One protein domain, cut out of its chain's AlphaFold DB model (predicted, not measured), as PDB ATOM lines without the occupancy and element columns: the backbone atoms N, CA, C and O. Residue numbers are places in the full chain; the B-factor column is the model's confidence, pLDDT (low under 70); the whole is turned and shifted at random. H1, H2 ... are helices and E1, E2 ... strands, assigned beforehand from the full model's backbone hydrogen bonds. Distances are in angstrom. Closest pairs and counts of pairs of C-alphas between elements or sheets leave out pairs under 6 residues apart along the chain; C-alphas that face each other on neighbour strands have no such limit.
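This is residues 6 to 72 of the 73 residues of an uncharacterized protein of Streptococcus infantis (UniProt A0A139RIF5). A small, strongly twisted sheet of four strands, E1, E3, E2 and E6, makes the middle, with helix H1 standing up from it at one end of the longest axis and a little hairpin, E4 and E5, reaching out at the other end. The short helix H2 follows the hairpin and grazes the sheet, and residues 17 to 22, the end of H1 and part of the link after it, stick out. The printed part has 67 residues, with two named helices and six named strands in the order E1 H1 E2 E3 E4 E5 H2 E6; the class is mixed, helices and strands. Both sheets are antiparallel, the larger in the order E1 - E3 - E2 - E6. The whole is compact, with a radius of gyration of the C-alphas of 12.2 A and spans of 37 by 26 by 18 A.

E1 is residues 6 to 8, beginning at C-alpha 6 (0.178, 15.072, 53.055). H1 is residues 9 to 18, 14.1 A long, ending at C-alpha 18 (-14.806, 24.536, 55.539). E2 is residues 27 to 30, 10.1 A, and E3 residues 41 to 45, 13.0 A. E4 is residues 49 to 51, E5 residues 54 to 56 and H2 residues 59 to 63. E6 is residues 67 to 71, 11.8 A, ending at C-alpha 71 (-2.797, 24.086, 40.315).

In the larger sheet E1 and E6 are edge strands. E1 and E3 are antiparallel at 133 degrees, with N 7 and O 42 2.9 A apart, within hydrogen-bond range. E3 pairs with E1 over residues 41 to 43 and with E2 over residues 43 to 45, a staggered pairing. E2 and E3 are a hairpin, with N 29 and O 43 2.8 A apart; E2 and E6 are antiparallel at 147 degrees, with N 28 and O 70 2.9 A apart. E1, H1 and E2 form a split strand-helix-strand unit, a helix between two strands of one sheet that are not neighbours, with E3 between them in the sheet, and its crossover is right-handed. H1 is on the sheet over E1 and E3 at a height of 10.3 A and stands up from it, its line rising 64 degrees; its closest C-alphas to E3 are those of Leu 9 and Ser 41, 5.9 A. H2 only grazes the sheet, with residues 59 to 61. E4 and E5 are a hairpin, with N 56 and O 49 2.7 A apart, and both are apart from E1, E2, E3 and E6. In H1 and H2 every O i to N i+4 pair is within hydrogen-bond range.

The two C-alphas farthest apart, those of Ala 18 and Glu 52, are 37.5 A apart. The sheet is only just strongly twisted, its C-alphas lying up to 4.2 A off its best plane. The printed part has no cut and no long link. Mean pLDDT of the printed part is 88.3; residues 20 to 23 are under 70.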
ATOM      1  N   GLU A   6       0.874  16.060  53.879       91.62
ATOM      2  CA  GLU A   6       0.178  15.072  53.055       91.62
ATOM      3  C   GLU A   6      -1.273  14.932  53.533       91.62
ATOM      4  O   GLU A   6      -1.542  14.760  54.724       91.62
ATOM      5  N   LEU A   7      -2.215  15.022  52.599       91.44
ATOM      6  CA  LEU A   7      -3.649  14.941  52.849       91.44
ATOM      7  C   LEU A   7      -4.314  14.057  51.800       91.44
ATOM      8  O   LEU A   7      -3.933  14.089  50.631       91.44
ATOM      9  N   SER A   8      -5.353  13.318  52.184       92.44
ATOM     10  CA  SER A   8      -6.211  12.688  51.178       92.44
ATOM     11  C   SER A   8      -6.977  13.752  50.391       92.44
ATOM     12  O   SER A   8      -7.281  14.828  50.915       92.44
ATOM     13  N   LEU A   9      -7.337  13.448  49.141       90.69
ATOM     14  CA  LEU A   9      -8.108  14.393  48.326       90.69
ATOM     15  C   LEU A   9      -9.427  14.809  49.000       90.69
ATOM     16  O   LEU A   9      -9.805  15.975  48.959       90.69
ATOM     17  N   ASP A  10     -10.085  13.872  49.682       91.31
ATOM     18  CA  ASP A  10     -11.306  14.126  50.451       91.31
ATOM     19  C   ASP A  10     -11.076  15.171  51.559       91.31
ATOM     20  O   ASP A  10     -11.791  16.170  51.634       91.31
ATOM     21  N   GLN A  11      -9.988  15.037  52.329       90.00
ATOM     22  CA  GLN A  11      -9.610  16.002  53.368       90.00
ATOM     23  C   GLN A  11      -9.255  17.383  52.808       90.00
ATOM     24  O   GLN A  11      -9.446  18.394  53.491       90.00
ATOM     25  N   ILE A  12      -8.698  17.450  51.596       89.00
ATOM     26  CA  ILE A  12      -8.400  18.716  50.914       89.00
ATOM     27  C   ILE A  12      -9.711  19.402  50.514       89.00
ATOM     28  O   ILE A  12      -9.889  20.583  50.808       89.00
ATOM     29  N   ILE A  13     -10.655  18.662  49.923       87.81
ATOM     30  CA  ILE A  13     -11.980  19.173  49.534       87.81
ATOM     31  C   ILE A  13     -12.768  19.641  50.763       87.81
ATOM     32  O   ILE A  13     -13.360  20.722  50.743       87.81
ATOM     33  N   GLU A  14     -12.759  18.870  51.851       88.81
ATOM     34  CA  GLU A  14     -13.404  19.273  53.102       88.81
ATOM     35  C   GLU A  14     -12.805  20.566  53.659       88.81
ATOM     36  O   GLU A  14     -13.548  21.450  54.086       88.81
ATOM     37  N   GLN A  15     -11.478  20.718  53.609       85.31
ATOM     38  CA  GLN A  15     -10.813  21.953  54.028       85.31
ATOM     39  C   GLN A  15     -11.154  23.131  53.120       85.31
ATOM     40  O   GLN A  15     -11.455  24.201  53.637       85.31
ATOM     41  N   LEU A  16     -11.170  22.952  51.799       82.12
ATOM     42  CA  LEU A  16     -11.607  23.994  50.863       82.12
ATOM     43  C   LEU A  16     -13.033  24.459  51.180       82.12
ATOM     44  O   LEU A  16     -13.308  25.657  51.257       82.12
ATOM     45  N   ARG A  17     -13.929  23.503  51.451       83.69
ATOM     46  CA  ARG A  17     -15.324  23.778  51.799       83.69
ATOM     47  C   ARG A  17     -15.473  24.465  53.160       83.69
ATOM     48  O   ARG A  17     -16.307  25.357  53.296       83.69
ATOM     49  N   ALA A  18     -14.712  24.035  54.167       82.88
ATOM     50  CA  ALA A  18     -14.806  24.536  55.539       82.88
ATOM     51  C   ALA A  18     -14.150  25.911  55.716       82.88
ATOM     52  O   ALA A  18     -14.698  26.782  56.390       82.88
ATOM     53  N   ASP A  19     -12.987  26.102  55.102       72.25
ATOM     54  CA  ASP A  19     -12.165  27.305  55.241       72.25
ATOM     55  C   ASP A  19     -12.704  28.448  54.344       72.25
ATOM     56  O   ASP A  19     -12.208  29.568  54.420       72.25
ATOM     57  N   GLN A  20     -13.755  28.186  53.536       63.75
ATOM     58  CA  GLN A  20     -14.379  29.124  52.578       63.75
ATOM     59  C   GLN A  20     -13.332  29.859  51.729       63.75
ATOM     60  O   GLN A  20     -13.499  31.028  51.378       63.75
ATOM     61  N   LEU A  21     -12.214  29.186  51.458       59.53
ATOM     62  CA  LEU A  21     -11.068  29.799  50.815       59.53
ATOM     63  C   LEU A  21     -11.434  30.115  49.377       59.53
ATOM     64  O   LEU A  21     -11.567  29.222  48.552       59.53
ATOM     65  N   THR A  22     -11.508  31.403  49.082       59.31
ATOM     66  CA  THR A  22     -11.383  31.967  47.733       59.31
ATOM     67  C   THR A  22      -9.913  32.086  47.320       59.31
ATOM     68  O   THR A  22      -9.564  32.971  46.547       59.31
ATOM     69  N   SER A  23      -9.022  31.353  47.990       64.81
ATOM     70  CA  SER A  23      -7.584  31.499  47.834       64.81
ATOM     71  C   SER A  23      -7.053  30.215  47.242       64.81
ATOM     72  O   SER A  23      -6.659  29.295  47.960       64.81
ATOM     73  N   ASP A  24      -6.989  30.229  45.924       70.19
ATOM     74  CA  ASP A  24      -6.368  29.252  45.033       70.19
ATOM     75  C   ASP A  24      -4.832  29.268  45.143       70.19
ATOM     76  O   ASP A  24      -4.088  28.885  44.250       70.19
ATOM     77  N   ASP A  25      -4.322  29.710  46.295       84.94
ATOM     78  CA  ASP A  25      -2.908  29.900  46.586       84.94
ATOM     79  C   ASP A  25      -2.259  28.569  47.000       84.94
ATOM     80  O   ASP A  25      -1.649  28.470  48.061       84.94
ATOM     81  N   PHE A  26      -2.461  27.492  46.244       89.38
ATOM     82  CA  PHE A  26      -1.851  26.195  46.533       89.38
ATOM     83  C   PHE A  26      -1.676  25.348  45.273       89.38
ATOM     84  O   PHE A  26      -2.412  25.487  44.303       89.38
ATOM     85  N   CYS A  27      -0.747  24.401  45.349       92.62
ATOM     86  CA  CYS A  27      -0.595  23.318  44.391       92.62
ATOM     87  C   CYS A  27      -0.685  21.966  45.099       92.62
ATOM     88  O   CYS A  27      -0.327  21.833  46.277       92.62
ATOM     89  N   LEU A  28      -1.145  20.959  44.362       93.25
ATOM     90  CA  LEU A  28      -1.131  19.567  44.793       93.25
ATOM     91  C   LEU A  28       0.010  18.834  44.108       93.25
ATOM     92  O   LEU A  28       0.137  18.867  42.882       93.25
ATOM     93  N   TYR A  29       0.792  18.133  44.916       94.62
ATOM     94  CA  TYR A  29       1.922  17.337  44.478       94.62
ATOM     95  C   TYR A  29       1.711  15.870  44.848       94.62
ATOM     96  O   TYR A  29       1.174  15.558  45.911       94.62
ATOM     97  N   GLY A  30       2.114  14.957  43.971       93.69
ATOM     98  CA  GLY A  30       1.921  13.519  44.135       93.69
ATOM     99  C   GLY A  30       3.158  12.726  43.730       93.69
ATOM    100  O   GLY A  30       4.020  13.219  43.012       93.69
ATOM    101  N   LYS A  31       3.245  11.483  44.208       90.06
ATOM    102  CA  LYS A  31       4.314  10.538  43.831       90.06
ATOM    103  C   LYS A  31       4.052   9.813  42.517       90.06
ATOM    104  O   LYS A  31       4.955   9.213  41.949       90.06
ATOM    105  N   GLU A  32       2.793   9.771  42.107       84.81
ATOM    106  CA  GLU A  32       2.373   9.087  40.896       84.81
ATOM    107  C   GLU A  32       2.105  10.127  39.819       84.81
ATOM    108  O   GLU A  32       1.315  11.047  40.034       84.81
ATOM    109  N   ASP A  33       2.728   9.931  38.661       74.25
ATOM    110  CA  ASP A  33       2.471  10.715  37.463       74.25
ATOM    111  C   ASP A  33       1.010  10.506  37.008       74.25
ATOM    112  O   ASP A  33       0.481   9.382  37.040       74.25
ATOM    113  N   GLY A  34       0.338  11.590  36.618       77.31
ATOM    114  CA  GLY A  34      -1.022  11.561  36.081       77.31
ATOM    115  C   GLY A  34      -2.044  12.407  36.842       77.31
ATOM    116  O   GLY A  34      -1.719  13.219  37.701       77.31
ATOM    117  N   GLU A  35      -3.313  12.227  36.473       84.69
ATOM    118  CA  GLU A  35      -4.419  13.062  36.943       84.69
ATOM    119  C   GLU A  35      -4.747  12.863  38.433       84.69
ATOM    120  O   GLU A  35      -4.445  11.841  39.065       84.69
ATOM    121  N   ILE A  36      -5.425  13.867  38.990       87.62
ATOM    122  CA  ILE A  36      -5.922  13.847  40.360       87.62
ATOM    123  C   ILE A  36      -6.942  12.707  40.567       87.62
ATOM    124  O   ILE A  36      -7.821  12.475  39.738       87.62
ATOM    125  N   ALA A  37      -6.848  11.986  41.684       89.56
ATOM    126  CA  ALA A  37      -7.681  10.829  41.989       89.56
ATOM    127  C   ALA A  37      -8.083  10.796  43.469       89.56
ATOM    128  O   ALA A  37      -7.262  10.983  44.364       89.56
ATOM    129  N   LEU A  38      -9.354  10.480  43.736       86.62
ATOM    130  CA  LEU A  38      -9.932  10.468  45.091       86.62
ATOM    131  C   LEU A  38      -9.273   9.468  46.047       86.62
ATOM    132  O   LEU A  38      -9.223   9.709  47.248       86.62
ATOM    133  N   ALA A  39      -8.776   8.346  45.526       87.31
ATOM    134  CA  ALA A  39      -8.151   7.296  46.330       87.31
ATOM    135  C   ALA A  39      -6.680   7.587  46.688       87.31
ATOM    136  O   ALA A  39      -6.023   6.732  47.281       87.31
ATOM    137  N   ARG A  40      -6.156   8.758  46.302       89.62
ATOM    138  CA  ARG A  40      -4.763   9.155  46.507       89.62
ATOM    139  C   ARG A  40      -4.640  10.265  47.547       89.62
ATOM    140  O   ARG A  40      -5.582  11.016  47.821       89.62
ATOM    141  N   SER A  41      -3.439  10.350  48.102       92.06
ATOM    142  CA  SER A  41      -3.007  11.451  48.951       92.06
ATOM    143  C   SER A  41      -2.088  12.378  48.172       92.06
ATOM    144  O   SER A  41      -1.315  11.929  47.325       92.06
ATOM    145  N   TYR A  42      -2.177  13.662  48.489       94.00
ATOM    146  CA  TYR A  42      -1.410  14.721  47.862       94.00
ATOM    147  C   TYR A  42      -0.731  15.567  48.921       94.00
ATOM    148  O   TYR A  42      -1.281  15.837  49.991       94.00
ATOM    149  N   TRP A  43       0.469  16.007  48.591       94.75
ATOM    150  CA  TRP A  43       1.175  17.015  49.346       94.75
ATOM    151  C   TRP A  43       0.719  18.395  48.891       94.75
ATOM    152  O   TRP A  43       0.757  18.714  47.702       94.75
ATOM    153  N   VAL A  44       0.277  19.217  49.836       92.69
ATOM    154  CA  VAL A  44      -0.141  20.591  49.552       92.69
ATOM    155  C   VAL A  44       1.046  21.518  49.770       92.69
ATOM    156  O   VAL A  44       1.523  21.635  50.898       92.69
ATOM    157  N   SER A  45       1.492  22.224  48.734       93.69
ATOM    158  CA  SER A  45       2.566  23.220  48.861       93.69
ATOM    159  C   SER A  45       2.297  24.460  48.005       93.69
ATOM    160  O   SER A  45       1.209  24.625  47.450       93.69
ATOM    161  N   ASN A  46       3.260  25.375  47.967       92.94
ATOM    162  CA  ASN A  46       3.191  26.588  47.153       92.94
ATOM    163  C   ASN A  46       3.335  26.275  45.660       92.94
ATOM    164  O   ASN A  46       3.700  25.163  45.277       92.94
ATOM    165  N   TYR A  47       3.072  27.283  44.833       93.06
ATOM    166  CA  TYR A  47       3.423  27.263  43.418       93.06
ATOM    167  C   TYR A  47       4.933  27.124  43.221       93.06
ATOM    168  O   TYR A  47       5.695  27.590  44.074       93.06
ATOM    169  N   PRO A  48       5.371  26.516  42.106       93.50
ATOM    170  CA  PRO A  48       6.735  26.718  41.651       93.50
ATOM    171  C   PRO A  48       6.962  28.202  41.329       93.50
ATOM    172  O   PRO A  48       6.106  28.866  40.741       93.50
ATOM    173  N   ASP A  49       8.122  28.721  41.719       93.62
ATOM    174  CA  ASP A  49       8.593  30.030  41.273       93.62
ATOM    175  C   ASP A  49       9.115  29.916  39.837       93.62
ATOM    176  O   ASP A  49       9.780  28.944  39.498       93.62
ATOM    177  N   VAL A  50       8.882  30.920  38.993       92.94
ATOM    178  CA  VAL A  50       9.429  30.931  37.626       92.94
ATOM    179  C   VAL A  50      10.667  31.818  37.586       92.94
ATOM    180  O   VAL A  50      10.578  33.040  37.734       92.94
ATOM    181  N   VAL A  51      11.833  31.210  37.366       94.81
ATOM    182  CA  VAL A  51      13.123  31.904  37.255       94.81
ATOM    183  C   VAL A  51      13.749  31.553  35.914       94.81
ATOM    184  O   VAL A  51      13.969  30.385  35.623       94.81
ATOM    185  N   GLU A  52      14.042  32.563  35.091       93.06
ATOM    186  CA  GLU A  52      14.661  32.370  33.768       93.06
ATOM    187  C   GLU A  52      13.919  31.344  32.880       93.06
ATOM    188  O   GLU A  52      14.554  30.530  32.222       93.06
ATOM    189  N   ASP A  53      12.579  31.394  32.848       91.81
ATOM    190  CA  ASP A  53      11.713  30.461  32.087       91.81
ATOM    191  C   ASP A  53      11.726  29.006  32.609       91.81
ATOM    192  O   ASP A  53      11.224  28.095  31.955       91.81
ATOM    193  N   HIS A  54      12.272  28.780  33.808       90.00
ATOM    194  CA  HIS A  54      12.291  27.480  34.472       90.00
ATOM    195  C   HIS A  54      11.472  27.487  35.765       90.00
ATOM    196  O   HIS A  54      11.608  28.391  36.593       90.00
ATOM    197  N   ASP A  55      10.663  26.441  35.954       92.44
ATOM    198  CA  ASP A  55       9.940  26.183  37.199       92.44
ATOM    199  C   ASP A  55      10.897  25.716  38.304       92.44
ATOM    200  O   ASP A  55      11.579  24.691  38.198       92.44
ATOM    201  N   ILE A  56      10.920  26.471  39.395       94.88
ATOM    202  CA  ILE A  56      11.658  26.194  40.620       94.88
ATOM    203  C   ILE A  56      10.659  25.726  41.671       94.88
ATOM    204  O   ILE A  56       9.930  26.513  42.275       94.88
ATOM    205  N   TYR A  57      10.617  24.414  41.881       94.69
ATOM    206  CA  TYR A  57       9.689  23.795  42.819       94.69
ATOM    207  C   TYR A  57      10.054  24.068  44.288       94.69
ATOM    208  O   TYR A  57      11.237  24.221  44.613       94.69
ATOM    209  N   PRO A  58       9.056  24.072  45.197       94.94
ATOM    210  CA  PRO A  58       9.299  24.177  46.632       94.94
ATOM    211  C   PRO A  58      10.282  23.110  47.129       94.94
ATOM    212  O   PRO A  58      10.244  21.961  46.685       94.94
ATOM    213  N   ALA A  59      11.137  23.464  48.091       94.62
ATOM    214  CA  ALA A  59      12.153  22.548  48.616       94.62
ATOM    215  C   ALA A  59      11.538  21.243  49.153       94.62
ATOM    216  O   ALA A  59      12.027  20.166  48.834       94.62
ATOM    217  N   ASP A  60      10.408  21.331  49.859       93.19
ATOM    218  CA  ASP A  60       9.683  20.177  50.400       93.19
ATOM    219  C   ASP A  60       9.166  19.207  49.326       93.19
ATOM    220  O   ASP A  60       9.049  18.009  49.587       93.19
ATOM    221  N   VAL A  61       8.873  19.711  48.124       94.19
ATOM    222  CA  VAL A  61       8.450  18.914  46.963       94.19
ATOM    223  C   VAL A  61       9.654  18.185  46.372       94.19
ATOM    224  O   VAL A  61       9.594  16.976  46.148       94.19
ATOM    225  N   VAL A  62      10.765  18.904  46.184       93.94
ATOM    226  CA  VAL A  62      12.010  18.356  45.624       93.94
ATOM    227  C   VAL A  62      12.634  17.318  46.559       93.94
ATOM    228  O   VAL A  62      13.053  16.256  46.108       93.94
ATOM    229  N   GLU A  63      12.668  17.581  47.868       94.38
ATOM    230  CA  GLU A  63      13.228  16.666  48.874       94.38
ATOM    231  C   GLU A  63      12.481  15.328  48.949       94.38
ATOM    232  O   GLU A  63      13.067  14.304  49.305       94.38
ATOM    233  N   GLN A  64      11.190  15.332  48.620       92.94
ATOM    234  CA  GLN A  64      10.325  14.154  48.669       92.94
ATOM    235  C   GLN A  64      10.128  13.483  47.304       92.94
ATOM    236  O   GLN A  64       9.379  12.504  47.231       92.94
ATOM    237  N   ASP A  65      10.800  13.983  46.260       93.75
ATOM    238  CA  ASP A  65      10.676  13.516  44.874       93.75
ATOM    239  C   ASP A  65       9.210  13.523  44.396       93.75
ATOM    240  O   ASP A  65       8.678  12.538  43.882       93.75
ATOM    241  N   LEU A  66       8.511  14.632  44.658       94.19
ATOM    242  CA  LEU A  66       7.105  14.810  44.304       94.19
ATOM    243  C   LEU A  66       6.958  15.565  42.981       94.19
ATOM    244  O   LEU A  66       7.715  16.487  42.680       94.19
ATOM    245  N   GLN A  67       5.932  15.212  42.214       93.31
ATOM    246  CA  GLN A  67       5.595  15.848  40.944       93.31
ATOM    247  C   GLN A  67       4.350  16.717  41.089       93.31
ATOM    248  O   GLN A  67       3.458  16.414  41.882       93.31
ATOM    249  N   LEU A  68       4.281  17.802  40.320       93.25
ATOM    250  CA  LEU A  68       3.111  18.671  40.290       93.25
ATOM    251  C   LEU A  68       1.936  17.977  39.591       93.25
ATOM    252  O   LEU A  68       2.072  17.512  38.462       93.25
ATOM    253  N   VAL A  69       0.785  17.944  40.263       93.44
ATOM    254  CA  VAL A  69      -0.434  17.273  39.784       93.44
ATOM    255  C   VAL A  69      -1.539  18.273  39.454       93.44
ATOM    256  O   VAL A  69      -2.264  18.086  38.481       93.44
ATOM    257  N   TYR A  70      -1.705  19.313  40.273       91.25
ATOM    258  CA  TYR A  70      -2.807  20.267  40.124       91.25
ATOM    259  C   TYR A  70      -2.427  21.656  40.637       91.25
ATOM    260  O   TYR A  70      -1.821  21.775  41.706       91.25
ATOM    261  N   TYR A  71      -2.833  22.686  39.897       89.81
ATOM    262  CA  TYR A  71      -2.797  24.086  40.315       89.81
ATOM    263  C   TYR A  71      -4.159  24.452  40.907       89.81
ATOM    264  O   TYR A  71      -5.174  24.187  40.266       89.81
ATOM    265  N   GLY A  72      -4.208  25.027  42.110       85.75
ATOM    266  CA  GLY A  72      -5.443  25.638  42.604       85.75
ATOM    267  C   GLY A  72      -5.844  26.786  41.678       85.75
ATOM    268  O   GLY A  72      -5.040  27.671  41.456       85.75
TER     269      GLY A  72